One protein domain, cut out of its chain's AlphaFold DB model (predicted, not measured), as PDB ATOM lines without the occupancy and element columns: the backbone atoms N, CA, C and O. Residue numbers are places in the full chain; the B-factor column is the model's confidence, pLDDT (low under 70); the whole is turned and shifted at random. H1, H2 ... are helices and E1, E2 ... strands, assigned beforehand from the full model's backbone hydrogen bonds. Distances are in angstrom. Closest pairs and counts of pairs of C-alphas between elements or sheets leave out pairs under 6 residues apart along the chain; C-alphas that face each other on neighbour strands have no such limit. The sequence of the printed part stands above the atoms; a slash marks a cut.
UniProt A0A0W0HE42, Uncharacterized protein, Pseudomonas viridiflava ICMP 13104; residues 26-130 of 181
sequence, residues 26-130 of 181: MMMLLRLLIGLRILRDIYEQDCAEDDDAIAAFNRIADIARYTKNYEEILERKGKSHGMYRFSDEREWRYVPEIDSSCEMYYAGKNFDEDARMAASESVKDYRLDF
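Overview. This is residues 26 to 130 of the 181 residues of an uncharacterized protein of Pseudomonas viridiflava ICMP 13104 (UniProt A0A0W0HE42). Two helices, H1 and H2, lie loosely side by side and run opposite ways, with residues 44 to 52 sticking out at the end where they are joined, while a two-stranded hairpin, E1 and E2, lies toward the other end of the longest axis with the short H3 after it. H4 lies away from these parts, reached by the long unnamed stretch of residues 90 to 112, which passes through the middle. The printed part has 105 residues, with four named helices and two named strands in the order H1, H2, E1, E2, H3, H4; the class is mixed, and the sheet, E1 - E2, is antiparallel. It is only just loose, close to compact, with a radius of gyration of the C-alphas of 15.7 A and spans of 44 by 33 by 27 A.

Arrangement. Start with H1, residues 30 to 43, and H2, residues 51 to 65: they are close but not clearly touching, and their closest C-alphas, Leu 36 and Phe 57, are 7.8 A apart. Their tilt is shallow, 17 degrees, opposite ways. Next find the hairpin of E1, residues 71 to 76, and E2, residues 79 to 85, antiparallel at 153 degrees, with N 74 and O 82 within hydrogen-bond range at 3.0 A and N 81 and O 74 at 2.8 A. H3, residues 86 to 89, follows E2; the closest C-alphas of E1 and H3, Glu 71 and Phe 86, are 5.7 A apart. H4, residues 113 to 122, is apart from H1, H2, E1, E2 and H3. In H1, H2 and H4 every O i to N i+4 pair is within hydrogen-bond range; H3 is too short for such a pair.

Along the chain. Find C-alpha 30 at (176.138, 130.368, 127.772); from there H1 runs 18.7 A to C-alpha 43. H2 begins at C-alpha 51, (188.525, 120.704, 147.659), and spans 21.0 A. E1 spans 15.0 A, E2 16.6 A and H4 14.2 A, ending at C-alpha 122, (164.176, 117.190, 143.037).

Size, cuts and confidence. The two C-alphas farthest apart, Cys 47 and Phe 130, are 46.8 A from each other. The printed part has no cut, and the link from H3 to H4, 23 residues, is long. The mean pLDDT of the printed part is 72.1; look for values under 70 at residues 26 to 50 and 106 to 111.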
ATOM      1  N   MET A  26     166.966 129.601 131.006       37.25
ATOM      2  CA  MET A  26     168.138 130.470 131.162       37.25
ATOM      3  C   MET A  26     169.164 130.106 130.073       37.25
ATOM      4  O   MET A  26     170.038 129.263 130.283       37.25
ATOM      5  N   MET A  27     169.038 130.685 128.877       37.22
ATOM      6  CA  MET A  27     170.164 130.749 127.938       37.22
ATOM      7  C   MET A  27     170.944 132.046 128.194       37.22
ATOM      8  O   MET A  27     170.585 132.844 129.039       37.22
ATOM      9  N   MET A  28     172.162 132.151 127.673       36.09
ATOM     10  CA  MET A  28     173.084 133.281 127.908       36.09
ATOM     11  C   MET A  28     173.492 133.632 129.354       36.09
ATOM     12  O   MET A  28     174.012 134.708 129.610       36.09
ATOM     13  N   LEU A  29     173.577 132.617 130.211       38.91
ATOM     14  CA  LEU A  29     174.864 132.356 130.869       38.91
ATOM     15  C   LEU A  29     175.766 131.494 129.961       38.91
ATOM     16  O   LEU A  29     176.787 131.014 130.400       38.91
ATOM     17  N   LEU A  30     175.441 131.286 128.680       36.94
ATOM     18  CA  LEU A  30     176.138 130.368 127.772       36.94
ATOM     19  C   LEU A  30     177.664 130.561 127.724       36.94
ATOM     20  O   LEU A  30     178.357 129.568 127.614       36.94
ATOM     21  N   ARG A  31     178.228 131.771 127.853       34.91
ATOM     22  CA  ARG A  31     179.700 131.929 127.913       34.91
ATOM     23  C   ARG A  31     180.298 131.592 129.280       34.91
ATOM     24  O   ARG A  31     181.379 131.021 129.327       34.91
ATOM     25  N   LEU A  32     179.586 131.880 130.366       43.84
ATOM     26  CA  LEU A  32     180.032 131.567 131.726       43.84
ATOM     27  C   LEU A  32     179.733 130.109 132.107       43.84
ATOM     28  O   LEU A  32     180.558 129.497 132.751       43.84
ATOM     29  N   LEU A  33     178.610 129.534 131.664       43.41
ATOM     30  CA  LEU A  33     178.178 128.143 131.850       43.41
ATOM     31  C   LEU A  33     178.869 127.175 130.888       43.41
ATOM     32  O   LEU A  33     179.167 126.064 131.301       43.41
ATOM     33  N   ILE A  34     179.162 127.563 129.634       45.81
ATOM     34  CA  ILE A  34     180.119 126.794 128.815       45.81
ATOM     35  C   ILE A  34     181.501 126.894 129.460       45.81
ATOM     36  O   ILE A  34     182.172 125.882 129.537       45.81
ATOM     37  N   GLY A  35     181.893 128.055 129.999       45.41
ATOM     38  CA  GLY A  35     183.118 128.190 130.795       45.41
ATOM     39  C   GLY A  35     183.135 127.297 132.040       45.41
ATOM     40  O   GLY A  35     184.113 126.603 132.257       45.41
ATOM     41  N   LEU A  36     182.045 127.246 132.809       52.28
ATOM     42  CA  LEU A  36     181.881 126.444 134.029       52.28
ATOM     43  C   LEU A  36     181.787 124.946 133.723       52.28
ATOM     44  O   LEU A  36     182.267 124.140 134.507       52.28
ATOM     45  N   ARG A  37     181.203 124.568 132.581       51.25
ATOM     46  CA  ARG A  37     181.159 123.177 132.123       51.25
ATOM     47  C   ARG A  37     182.475 122.736 131.503       51.25
ATOM     48  O   ARG A  37     182.889 121.630 131.774       51.25
ATOM     49  N   ILE A  38     183.157 123.591 130.744       53.56
ATOM     50  CA  ILE A  38     184.533 123.333 130.303       53.56
ATOM     51  C   ILE A  38     185.448 123.238 131.527       53.56
ATOM     52  O   ILE A  38     186.261 122.337 131.577       53.56
ATOM     53  N   LEU A  39     185.280 124.089 132.543       51.38
ATOM     54  CA  LEU A  39     186.011 123.979 133.808       51.38
ATOM     55  C   LEU A  39     185.705 122.663 134.524       51.38
ATOM     56  O   LEU A  39     186.641 122.003 134.940       51.38
ATOM     57  N   ARG A  40     184.435 122.251 134.621       54.09
ATOM     58  CA  ARG A  40     184.051 120.968 135.227       54.09
ATOM     59  C   ARG A  40     184.555 119.762 134.430       54.09
ATOM     60  O   ARG A  40     185.066 118.829 135.025       54.09
ATOM     61  N   ASP A  41     184.443 119.795 133.107       53.19
ATOM     62  CA  ASP A  41     184.844 118.702 132.216       53.19
ATOM     63  C   ASP A  41     186.391 118.621 132.102       53.19
ATOM     64  O   ASP A  41     186.924 117.528 131.965       53.19
ATOM     65  N   ILE A  42     187.124 119.745 132.216       50.19
ATOM     66  CA  ILE A  42     188.594 119.777 132.401       50.19
ATOM     67  C   ILE A  42     188.966 119.237 133.790       50.19
ATOM     68  O   ILE A  42     189.918 118.475 133.916       50.19
ATOM     69  N   TYR A  43     188.204 119.596 134.824       51.81
ATOM     70  CA  TYR A  43     188.438 119.167 136.203       51.81
ATOM     71  C   TYR A  43     188.180 117.669 136.426       51.81
ATOM     72  O   TYR A  43     188.927 117.017 137.140       51.81
ATOM     73  N   GLU A  44     187.171 117.084 135.772       53.69
ATOM     74  CA  GLU A  44     186.929 115.633 135.805       53.69
ATOM     75  C   GLU A  44     188.015 114.827 135.064       53.69
ATOM     76  O   GLU A  44     188.137 113.621 135.286       53.69
ATOM     77  N   GLN A  45     188.798 115.466 134.185       51.62
ATOM     78  CA  GLN A  45     189.824 114.811 133.367       51.62
ATOM     79  C   GLN A  45     191.215 114.782 134.018       51.62
ATOM     80  O   GLN A  45     191.988 113.869 133.722       51.62
ATOM     81  N   ASP A  46     191.514 115.725 134.916       46.12
ATOM     82  CA  ASP A  46     192.768 115.786 135.667       46.12
ATOM     83  C   ASP A  46     192.529 115.358 137.120       46.12
ATOM     84  O   ASP A  46     191.905 116.050 137.915       46.12
ATOM     85  N   CYS A  47     193.039 114.180 137.469       48.47
ATOM     86  CA  CYS A  47     192.990 113.596 138.802       48.47
ATOM     87  C   CYS A  47     193.490 114.559 139.902       48.47
ATOM     88  O   CYS A  47     194.687 114.590 140.185       48.47
ATOM     89  N   ALA A  48     192.582 115.269 140.575       46.25
ATOM     90  CA  ALA A  48     192.740 115.730 141.952       46.25
ATOM     91  C   ALA A  48     191.371 116.103 142.542       46.25
ATOM     92  O   ALA A  48     190.666 116.959 142.017       46.25
ATOM     93  N   GLU A  49     191.016 115.480 143.663       55.50
ATOM     94  CA  GLU A  49     190.031 115.994 144.619       55.50
ATOM     95  C   GLU A  49     190.595 117.288 145.241       55.50
ATOM     96  O   GLU A  49     191.058 117.301 146.376       55.50
ATOM     97  N   ASP A  50     190.682 118.370 144.466       64.69
ATOM     98  CA  ASP A  50     191.063 119.686 144.973       64.69
ATOM     99  C   ASP A  50     189.821 120.359 145.576       64.69
ATOM    100  O   ASP A  50     189.037 121.040 144.905       64.69
ATOM    101  N   ASP A  51     189.611 120.114 146.869       72.12
ATOM    102  CA  ASP A  51     188.525 120.704 147.659       72.12
ATOM    103  C   ASP A  51     188.387 122.224 147.425       72.12
ATOM    104  O   ASP A  51     187.269 122.752 147.424       72.12
ATOM    105  N   ASP A  52     189.491 122.929 147.144       77.25
ATOM    106  CA  ASP A  52     189.486 124.368 146.876       77.25
ATOM    107  C   ASP A  52     188.829 124.717 145.532       77.25
ATOM    108  O   ASP A  52     188.112 125.720 145.432       77.25
ATOM    109  N   ALA A  53     189.006 123.891 144.499       73.19
ATOM    110  CA  ALA A  53     188.395 124.099 143.188       73.19
ATOM    111  C   ALA A  53     186.883 123.829 143.218       73.19
ATOM    112  O   ALA A  53     186.100 124.615 142.672       73.19
ATOM    113  N   ILE A  54     186.458 122.773 143.920       72.88
ATOM    114  CA  ILE A  54     185.035 122.485 144.163       72.88
ATOM    115  C   ILE A  54     184.405 123.621 144.977       72.88
ATOM    116  O   ILE A  54     183.332 124.126 144.630       72.88
ATOM    117  N   ALA A  55     185.088 124.098 146.020       78.44
ATOM    118  CA  ALA A  55     184.627 125.230 146.816       78.44
ATOM    119  C   ALA A  55     184.530 126.525 145.990       78.44
ATOM    120  O   ALA A  55     183.561 127.276 146.133       78.44
ATOM    121  N   ALA A  56     185.498 126.798 145.111       79.62
ATOM    122  CA  ALA A  56     185.473 127.956 144.221       79.62
ATOM    123  C   ALA A  56     184.304 127.882 143.228       79.62
ATOM    124  O   ALA A  56     183.581 128.869 143.054       79.62
ATOM    125  N   PHE A  57     184.071 126.708 142.633       76.69
ATOM    126  CA  PHE A  57     182.924 126.461 141.763       76.69
ATOM    127  C   PHE A  57     181.605 126.721 142.496       76.69
ATOM    128  O   PHE A  57     180.779 127.493 142.006       76.69
ATOM    129  N   ASN A  58     181.438 126.158 143.695       75.50
ATOM    130  CA  ASN A  58     180.238 126.330 144.511       75.50
ATOM    131  C   ASN A  58     179.968 127.807 144.838       75.50
ATOM    132  O   ASN A  58     178.834 128.260 144.729       75.50
ATOM    133  N   ARG A  59     180.994 128.611 145.145       81.81
ATOM    134  CA  ARG A  59     180.816 130.057 145.391       81.81
ATOM    135  C   ARG A  59     180.375 130.826 144.145       81.81
ATOM    136  O   ARG A  59     179.534 131.718 144.236       81.81
ATOM    137  N   ILE A  60     180.936 130.503 142.980       81.25
ATOM    138  CA  ILE A  60     180.548 131.145 141.713       81.25
ATOM    139  C   ILE A  60     179.121 130.744 141.334       81.25
ATOM    140  O   ILE A  60     178.323 131.598 140.941       81.25
ATOM    141  N   ALA A  61     178.801 129.459 141.488       76.00
ATOM    142  CA  ALA A  61     177.456 128.935 141.342       76.00
ATOM    143  C   ALA A  61     176.493 129.680 142.277       76.00
ATOM    144  O   ALA A  61     175.483 130.188 141.812       76.00
ATOM    145  N   ASP A  62     176.835 129.863 143.553       80.38
ATOM    146  CA  ASP A  62     175.992 130.575 144.514       80.38
ATOM    147  C   ASP A  62     175.595 131.977 144.028       80.38
ATOM    148  O   ASP A  62     174.413 132.296 143.912       80.38
ATOM    149  N   ILE A  63     176.580 132.781 143.619       83.38
ATOM    150  CA  ILE A  63     176.360 134.132 143.081       83.38
ATOM    151  C   ILE A  63     175.464 134.094 141.836       83.38
ATOM    152  O   ILE A  63     174.552 134.913 141.674       83.38
ATOM    153  N   ALA A  64     175.704 133.137 140.942       80.31
ATOM    154  CA  ALA A  64     174.936 133.022 139.716       80.31
ATOM    155  C   ALA A  64     173.460 132.652 139.980       80.31
ATOM    156  O   ALA A  64     172.612 133.026 139.170       80.31
ATOM    157  N   ARG A  65     173.110 131.994 141.101       79.38
ATOM    158  CA  ARG A  65     171.709 131.657 141.458       79.38
ATOM    159  C   ARG A  65     170.887 132.895 141.808       79.38
ATOM    160  O   ARG A  65     169.697 132.963 141.502       79.38
ATOM    161  N   TYR A  66     171.537 133.903 142.382       80.12
ATOM    162  CA  TYR A  66     170.925 135.203 142.672       80.12
ATOM    163  C   TYR A  66     170.864 136.127 141.454       80.12
ATOM    164  O   TYR A  66     170.242 137.188 141.506       80.12
ATOM    165  N   THR A  67     171.478 135.732 140.339       82.50
ATOM    166  CA  THR A  67     171.533 136.544 139.127       82.50
ATOM    167  C   THR A  67     170.406 136.157 138.160       82.50
ATOM    168  O   THR A  67     170.082 134.986 137.956       82.50
ATOM    169  N   LYS A  68     169.773 137.158 137.544       79.19
ATOM    170  CA  LYS A  68     168.793 136.993 136.459       79.19
ATOM    171  C   LYS A  68     169.334 137.698 135.221       79.19
ATOM    172  O   LYS A  68     169.933 138.766 135.340       79.19
ATOM    173  N   ASN A  69     169.105 137.123 134.044       83.38
ATOM    174  CA  ASN A  69     169.370 137.830 132.793       83.38
ATOM    175  C   ASN A  69     168.564 139.134 132.790       83.38
ATOM    176  O   ASN A  69     167.411 139.144 133.210       83.38
ATOM    177  N   TYR A  70     169.161 140.235 132.341       86.81
ATOM    178  CA  TYR A  70     168.440 141.505 132.255       86.81
ATOM    179  C   TYR A  70     167.471 141.498 131.063       86.81
ATOM    180  O   TYR A  70     166.271 141.727 131.228       86.81
ATOM    181  N   GLU A  71     167.996 141.164 129.882       89.38
ATOM    182  CA  GLU A  71     167.281 141.064 128.609       89.38
ATOM    183  C   GLU A  71     167.811 139.879 127.789       89.38
ATOM    184  O   GLU A  71     169.019 139.646 127.753       89.38
ATOM    185  N   GLU A  72     166.922 139.136 127.129       86.50
ATOM    186  CA  GLU A  72     167.279 138.075 126.170       86.50
ATOM    187  C   GLU A  72     166.096 137.768 125.238       86.50
ATOM    188  O   GLU A  72     164.968 138.193 125.487       86.50
ATOM    189  N   ILE A  73     166.330 137.004 124.168       87.81
ATOM    190  CA  ILE A  73     165.265 136.497 123.301       87.81
ATOM    191  C   ILE A  73     164.385 135.522 124.090       87.81
ATOM    192  O   ILE A  73     164.839 134.463 124.521       87.81
ATOM    193  N   LEU A  74     163.102 135.853 124.235       86.19
ATOM    194  CA  LEU A  74     162.146 134.983 124.906       86.19
ATOM    195  C   LEU A  74     161.646 133.898 123.954       86.19
ATOM    196  O   LEU A  74     160.889 134.174 123.026       86.19
ATOM    197  N   GLU A  75     162.000 132.643 124.221       82.06
ATOM    198  CA  GLU A  75     161.484 131.497 123.475       82.06
ATOM    199  C   GLU A  75     160.489 130.692 124.319       82.06
ATOM    200  O   GLU A  75     160.853 130.079 125.322       82.06
ATOM    201  N   ARG A  76     159.218 130.648 123.906       76.94
ATOM    202  CA  ARG A  76     158.152 129.909 124.599       76.94
ATOM    203  C   ARG A  76     157.408 129.003 123.627       76.94
ATOM    204  O   ARG A  76     156.937 129.444 122.586       76.94
ATOM    205  N   LYS A  77     157.263 127.720 123.985       77.00
ATOM    206  CA  LYS A  77     156.548 126.706 123.174       77.00
ATOM    207  C   LYS A  77     157.020 126.680 121.702       77.00
ATOM    208  O   LYS A  77     156.200 126.626 120.789       77.00
ATOM    209  N   GLY A  78     158.334 126.783 121.481       78.81
ATOM    210  CA  GLY A  78     158.940 126.797 120.143       78.81
ATOM    211  C   GLY A  78     158.755 128.097 119.350       78.81
ATOM    212  O   GLY A  78     159.099 128.131 118.173       78.81
ATOM    213  N   LYS A  79     158.221 129.163 119.959       82.38
ATOM    214  CA  LYS A  79     158.068 130.482 119.337       82.38
ATOM    215  C   LYS A  79     158.994 131.494 119.995       82.38
ATOM    216  O   LYS A  79     159.078 131.540 121.220       82.38
ATOM    217  N   SER A  80     159.653 132.311 119.178       88.00
ATOM    218  CA  SER A  80     160.408 133.473 119.643       88.00
ATOM    219  C   SER A  80     159.476 134.677 119.786       88.00
ATOM    220  O   SER A  80     158.650 134.933 118.911       88.00
ATOM    221  N   HIS A  81     159.613 135.402 120.891       86.00
ATOM    222  CA  HIS A  81     158.867 136.615 121.229       86.00
ATOM    223  C   HIS A  81     159.757 137.871 121.184       86.00
ATOM    224  O   HIS A  81     159.372 138.921 121.689       86.00
ATOM    225  N   GLY A  82     160.941 137.771 120.568       89.81
ATOM    226  CA  GLY A  82     161.904 138.869 120.484       89.81
ATOM    227  C   GLY A  82     162.636 139.137 121.801       89.81
ATOM    228  O   GLY A  82     162.564 138.339 122.737       89.81
ATOM    229  N   MET A  83     163.379 140.249 121.841       90.94
ATOM    230  CA  MET A  83     164.113 140.682 123.035       90.94
ATOM    231  C   MET A  83     163.142 141.074 124.149       90.94
ATOM    232  O   MET A  83     162.346 141.998 124.001       90.94
ATOM    233  N   TYR A  84     163.232 140.363 125.266       89.94
ATOM    234  CA  TYR A  84     162.360 140.483 126.420       89.94
ATOM    235  C   TYR A  84     163.155 140.900 127.653       89.94
ATOM    236  O   TYR A  84     164.202 140.319 127.948       89.94
ATOM    237  N   ARG A  85     162.639 141.881 128.401       89.88
ATOM    238  CA  ARG A  85     163.244 142.367 129.645       89.88
ATOM    239  C   ARG A  85     162.727 141.588 130.847       89.88
ATOM    240  O   ARG A  85     161.717 141.922 131.458       89.88
ATOM    241  N   PHE A  86     163.491 140.583 131.237       85.00
ATOM    242  CA  PHE A  86     163.246 139.723 132.395       85.00
ATOM    243  C   PHE A  86     163.235 140.476 133.731       85.00
ATOM    244  O   PHE A  86     162.583 140.043 134.684       85.00
ATOM    245  N   SER A  87     163.927 141.616 133.813       83.44
ATOM    246  CA  SER A  87     163.913 142.467 135.009       83.44
ATOM    247  C   SER A  87     162.539 143.090 135.304       83.44
ATOM    248  O   SER A  87     162.287 143.472 136.451       83.44
ATOM    249  N   ASP A  88     161.649 143.196 134.312       85.38
ATOM    250  CA  ASP A  88     160.327 143.815 134.484       85.38
ATOM    251  C   ASP A  88     159.316 142.892 135.172       85.38
ATOM    252  O   ASP A  88     158.294 143.369 135.665       85.38
ATOM    253  N   GLU A  89     159.606 141.589 135.257       84.38
ATOM    254  CA  GLU A  89     158.754 140.613 135.947       84.38
ATOM    255  C   GLU A  89     158.718 140.847 137.465       84.38
ATOM    256  O   GLU A  89     157.798 140.378 138.125       84.38
ATOM    257  N   ARG A  90     159.704 141.575 138.023       81.62
ATOM    258  CA  ARG A  90     159.817 141.880 139.467       81.62
ATOM    259  C   ARG A  90     159.612 140.646 140.363       81.62
ATOM    260  O   ARG A  90     159.083 140.740 141.465       81.62
ATOM    261  N   GLU A  91     160.060 139.498 139.871       78.44
ATOM    262  CA  GLU A  91     159.932 138.197 140.517       78.44
ATOM    263  C   GLU A  91     160.881 138.097 141.712       78.44
ATOM    264  O   GLU A  91     162.075 138.385 141.598       78.44
ATOM    265  N   TRP A  92     160.354 137.665 142.854       76.88
ATOM    266  CA  TRP A  92     161.172 137.295 144.001       76.88
ATOM    267  C   TRP A  92     161.451 135.795 143.923       76.88
ATOM    268  O   TRP A  92     160.577 135.022 143.542       76.88
ATOM    269  N   ARG A  93     162.665 135.372 144.280       80.12
ATOM    270  CA  ARG A  93     163.081 133.966 144.225       80.12
ATOM    271  C   ARG A  93     163.457 133.490 145.614       80.12
ATOM    272  O   ARG A  93     164.241 134.146 146.295       80.12
ATOM    273  N   TYR A  94     162.909 132.351 146.007       83.38
ATOM    274  CA  TYR A  94     163.478 131.572 147.094       83.38
ATOM    275  C   TYR A  94     164.606 130.722 146.512       83.38
ATOM    276  O   TYR A  94     164.401 130.019 145.522       83.38
ATOM    277  N   VAL A  95     165.798 130.847 147.086       84.19
ATOM    278  CA  VAL A  95     166.991 130.108 146.668       84.19
ATOM    279  C   VAL A  95     167.333 129.147 147.808       84.19
ATOM    280  O   VAL A  95     167.660 129.631 148.892       84.19
ATOM    281  N   PRO A  96     167.221 127.820 147.604       83.62
ATOM    282  CA  PRO A  96     167.618 126.831 148.604       83.62
ATOM    283  C   PRO A  96     169.091 126.968 149.016       83.62
ATOM    284  O   PRO A  96     169.899 127.562 148.298       83.62
ATOM    285  N   GLU A  97     169.462 126.401 150.161       83.56
ATOM    286  CA  GLU A  97     170.862 126.353 150.605       83.56
ATOM    287  C   GLU A  97     171.735 125.596 149.594       83.56
ATOM    288  O   GLU A  97     171.231 124.796 148.817       83.56
ATOM    289  N   ILE A  98     173.033 125.902 149.515       78.31
ATOM    290  CA  ILE A  98     173.899 125.349 148.457       78.31
ATOM    291  C   ILE A  98     174.125 123.833 148.574       78.31
ATOM    292  O   ILE A  98     174.430 123.172 147.586       78.31
ATOM    293  N   ASP A  99     173.972 123.299 149.776       78.62
ATOM    294  CA  ASP A  99     174.052 121.883 150.125       78.62
ATOM    295  C   ASP A  99     172.699 121.163 149.995       78.62
ATOM    296  O   ASP A  99     172.580 119.992 150.362       78.62
ATOM    297  N   SER A 100     171.677 121.837 149.452       80.62
ATOM    298  CA  SER A 100     170.385 121.221 149.185       80.62
ATOM    299  C   SER A 100     170.511 120.063 148.193       80.62
ATOM    300  O   SER A 100     171.337 120.062 147.279       80.62
ATOM    301  N   SER A 101     169.636 119.065 148.325       76.06
ATOM    302  CA  SER A 101     169.666 117.862 147.484       76.06
ATOM    303  C   SER A 101     169.183 118.093 146.046       76.06
ATOM    304  O   SER A 101     169.106 117.145 145.263       76.06
ATOM    305  N   CYS A 102     168.803 119.322 145.690       75.25
ATOM    306  CA  CYS A 102     168.312 119.657 144.361       75.25
ATOM    307  C   CYS A 102     169.439 120.171 143.461       75.25
ATOM    308  O   CYS A 102     170.288 120.951 143.892       75.25
ATOM    309  N   GLU A 103     169.412 119.809 142.177       71.50
ATOM    310  CA  GLU A 103     170.365 120.390 141.232       71.50
ATOM    311  C   GLU A 103     170.141 121.899 141.079       71.50
ATOM    312  O   GLU A 103     169.030 122.374 140.830       71.50
ATOM    313  N   MET A 104     171.240 122.646 141.175       70.44
ATOM    314  CA  MET A 104     171.240 124.109 141.113       70.44
ATOM    315  C   MET A 104     171.120 124.658 139.690       70.44
ATOM    316  O   MET A 104     170.674 125.788 139.498       70.44
ATOM    317  N   TYR A 105     171.546 123.877 138.692       70.69
ATOM    318  CA  TYR A 105     171.643 124.313 137.304       70.69
ATOM    319  C   TYR A 105     171.277 123.208 136.333       70.69
ATOM    320  O   TYR A 105     171.897 122.151 136.319       70.69
ATOM    321  N   TYR A 106     170.380 123.537 135.407       69.50
ATOM    322  CA  TYR A 106     170.051 122.680 134.279       69.50
ATOM    323  C   TYR A 106     170.587 123.283 132.982       69.50
ATOM    324  O   TYR A 106     170.351 124.451 132.660       69.50
ATOM    325  N   ALA A 107     171.313 122.485 132.203       62.19
ATOM    326  CA  ALA A 107     171.807 122.920 130.903       62.19
ATOM    327  C   ALA A 107     170.663 122.933 129.878       62.19
ATOM    328  O   ALA A 107     170.140 121.886 129.505       62.19
ATOM    329  N   GLY A 108     170.330 124.110 129.338       63.81
ATOM    330  CA  GLY A 108     169.192 124.275 128.420       63.81
ATOM    331  C   GLY A 108     169.240 123.456 127.120       63.81
ATOM    332  O   GLY A 108     168.214 123.320 126.462       63.81
ATOM    333  N   LYS A 109     170.400 122.895 126.743       57.78
ATOM    334  CA  LYS A 109     170.547 122.031 125.555       57.78
ATOM    335  C   LYS A 109     170.013 120.606 125.771       57.78
ATOM    336  O   LYS A 109     169.683 119.955 124.789       57.78
ATOM    337  N   ASN A 110     169.896 120.169 127.029       55.53
ATOM    338  CA  ASN A 110     169.483 118.817 127.423       55.53
ATOM    339  C   ASN A 110     168.281 118.843 128.385       55.53
ATOM    340  O   ASN A 110     168.056 117.888 129.118       55.53
ATOM    341  N   PHE A 111     167.546 119.958 128.438       68.50
ATOM    342  CA  PHE A 111     166.374 120.090 129.300       68.50
ATOM    343  C   PHE A 111     165.109 119.725 128.520       68.50
ATOM    344  O   PHE A 111     164.345 120.594 128.092       68.50
ATOM    345  N   ASP A 112     164.966 118.433 128.252       78.25
ATOM    346  CA  ASP A 112     163.754 117.848 127.693       78.25
ATOM    347  C   ASP A 112     162.686 117.624 128.779       78.25
ATOM    348  O   ASP A 112     162.799 118.103 129.910       78.25
ATOM    349  N   GLU A 113     161.593 116.958 128.413       78.25
ATOM    350  CA  GLU A 113     160.464 116.747 129.318       78.25
ATOM    351  C   GLU A 113     160.817 115.823 130.496       78.25
ATOM    352  O   GLU A 113     160.358 116.066 131.614       78.25
ATOM    353  N   ASP A 114     161.686 114.834 130.280       81.75
ATOM    354  CA  ASP A 114     162.135 113.909 131.323       81.75
ATOM    355  C   ASP A 114     163.059 114.625 132.313       81.75
ATOM    356  O   ASP A 114     162.850 114.556 133.528       81.75
ATOM    357  N   ALA A 115     164.016 115.411 131.805       78.56
ATOM    358  CA  ALA A 115     164.854 116.279 132.626       78.56
ATOM    359  C   ALA A 115     164.010 117.292 133.417       78.56
ATOM    360  O   ALA A 115     164.273 117.545 134.593       78.56
ATOM    361  N   ARG A 116     162.946 117.835 132.809       78.00
ATOM    362  CA  ARG A 116     162.005 118.743 133.477       78.00
ATOM    363  C   ARG A 116     161.244 118.056 134.607       78.00
ATOM    364  O   ARG A 116     161.046 118.663 135.659       78.00
ATOM    365  N   MET A 117     160.789 116.826 134.396       82.06
ATOM    366  CA  MET A 117     160.105 116.051 135.427       82.06
ATOM    367  C   MET A 117     161.038 115.719 136.591       82.06
ATOM    368  O   MET A 117     160.674 115.977 137.737       82.06
ATOM    369  N   ALA A 118     162.249 115.235 136.303       79.88
ATOM    370  CA  ALA A 118     163.262 114.952 137.317       79.88
ATOM    371  C   ALA A 118     163.619 116.210 138.125       79.88
ATOM    372  O   ALA A 118     163.636 116.179 139.355       79.88
ATOM    373  N   ALA A 119     163.794 117.344 137.441       80.19
ATOM    374  CA  ALA A 119     164.030 118.634 138.075       80.19
ATOM    375  C   ALA A 119     162.869 119.089 138.964       80.19
ATOM    376  O   ALA A 119     163.072 119.661 140.030       80.19
ATOM    377  N   SER A 120     161.632 118.850 138.529       81.94
ATOM    378  CA  SER A 120     160.446 119.221 139.298       81.94
ATOM    379  C   SER A 120     160.284 118.372 140.560       81.94
ATOM    380  O   SER A 120     159.772 118.885 141.562       81.94
ATOM    381  N   GLU A 121     160.703 117.107 140.519       82.69
ATOM    382  CA  GLU A 121     160.686 116.213 141.677       82.69
ATOM    383  C   GLU A 121     161.824 116.537 142.655       82.69
ATOM    384  O   GLU A 121     161.579 116.578 143.856       82.69
ATOM    385  N   SER A 122     163.028 116.868 142.169       81.00
ATOM    386  CA  SER A 122     164.176 117.190 143.037       81.00
ATOM    387  C   SER A 122     163.946 118.420 143.922       81.00
ATOM    388  O   SER A 122     164.500 118.513 145.013       81.00
ATOM    389  N   VAL A 123     163.094 119.350 143.479       82.94
ATOM    390  CA  VAL A 123     162.743 120.568 144.228       82.94
ATOM    391  C   VAL A 123     161.439 120.452 145.021       82.94
ATOM    392  O   VAL A 123     160.958 121.450 145.554       82.94
ATOM    393  N   LYS A 124     160.813 119.272 145.069       84.31
ATOM    394  CA  LYS A 124     159.473 119.089 145.646       84.31
ATOM    395  C   LYS A 124     159.384 119.505 147.111       84.31
ATOM    396  O   LYS A 124     158.418 120.174 147.468       84.31
ATOM    397  N   ASP A 125     160.404 119.184 147.898       85.00
ATOM    398  CA  ASP A 125     160.459 119.501 149.330       85.00
ATOM    399  C   ASP A 125     160.785 120.980 149.605       85.00
ATOM    400  O   ASP A 125     160.603 121.467 150.715       85.00
ATOM    401  N   TYR A 126     161.212 121.720 148.576       83.88
ATOM    402  CA  TYR A 126     161.483 123.159 148.633       83.88
ATOM    403  C   TYR A 126     160.326 123.999 148.071       83.88
ATOM    404  O   TYR A 126     160.458 125.215 147.905       83.88
ATOM    405  N   ARG A 127     159.194 123.371 147.725       82.94
ATOM    406  CA  ARG A 127     158.018 124.085 147.220       82.94
ATOM    407  C   ARG A 127     157.403 124.909 148.341       82.94
ATOM    408  O   ARG A 127     157.115 124.401 149.417       82.94
ATOM    409  N   LEU A 128     157.180 126.186 148.056       82.69
ATOM    410  CA  LEU A 128     156.502 127.081 148.980       82.69
ATOM    411  C   LEU A 128     154.991 126.942 148.815       82.69
ATOM    412  O   LEU A 128     154.445 127.233 147.743       82.69
ATOM    413  N   ASP A 129     154.335 126.524 149.890       82.62
ATOM    414  CA  ASP A 129     152.888 126.597 150.014       82.62
ATOM    415  C   ASP A 129     152.452 128.016 150.356       82.62
ATOM    416  O   ASP A 129     153.217 128.827 150.883       82.62
ATOM    417  N   PHE A 130     151.210 128.316 150.000       85.25
ATOM    418  CA  PHE A 130     150.583 129.589 150.301       85.25
ATOM    419  C   PHE A 130     149.072 129.456 150.168       85.25
ATOM    420  O   PHE A 130     148.555 128.641 149.386       85.25
TER     421      PHE A 130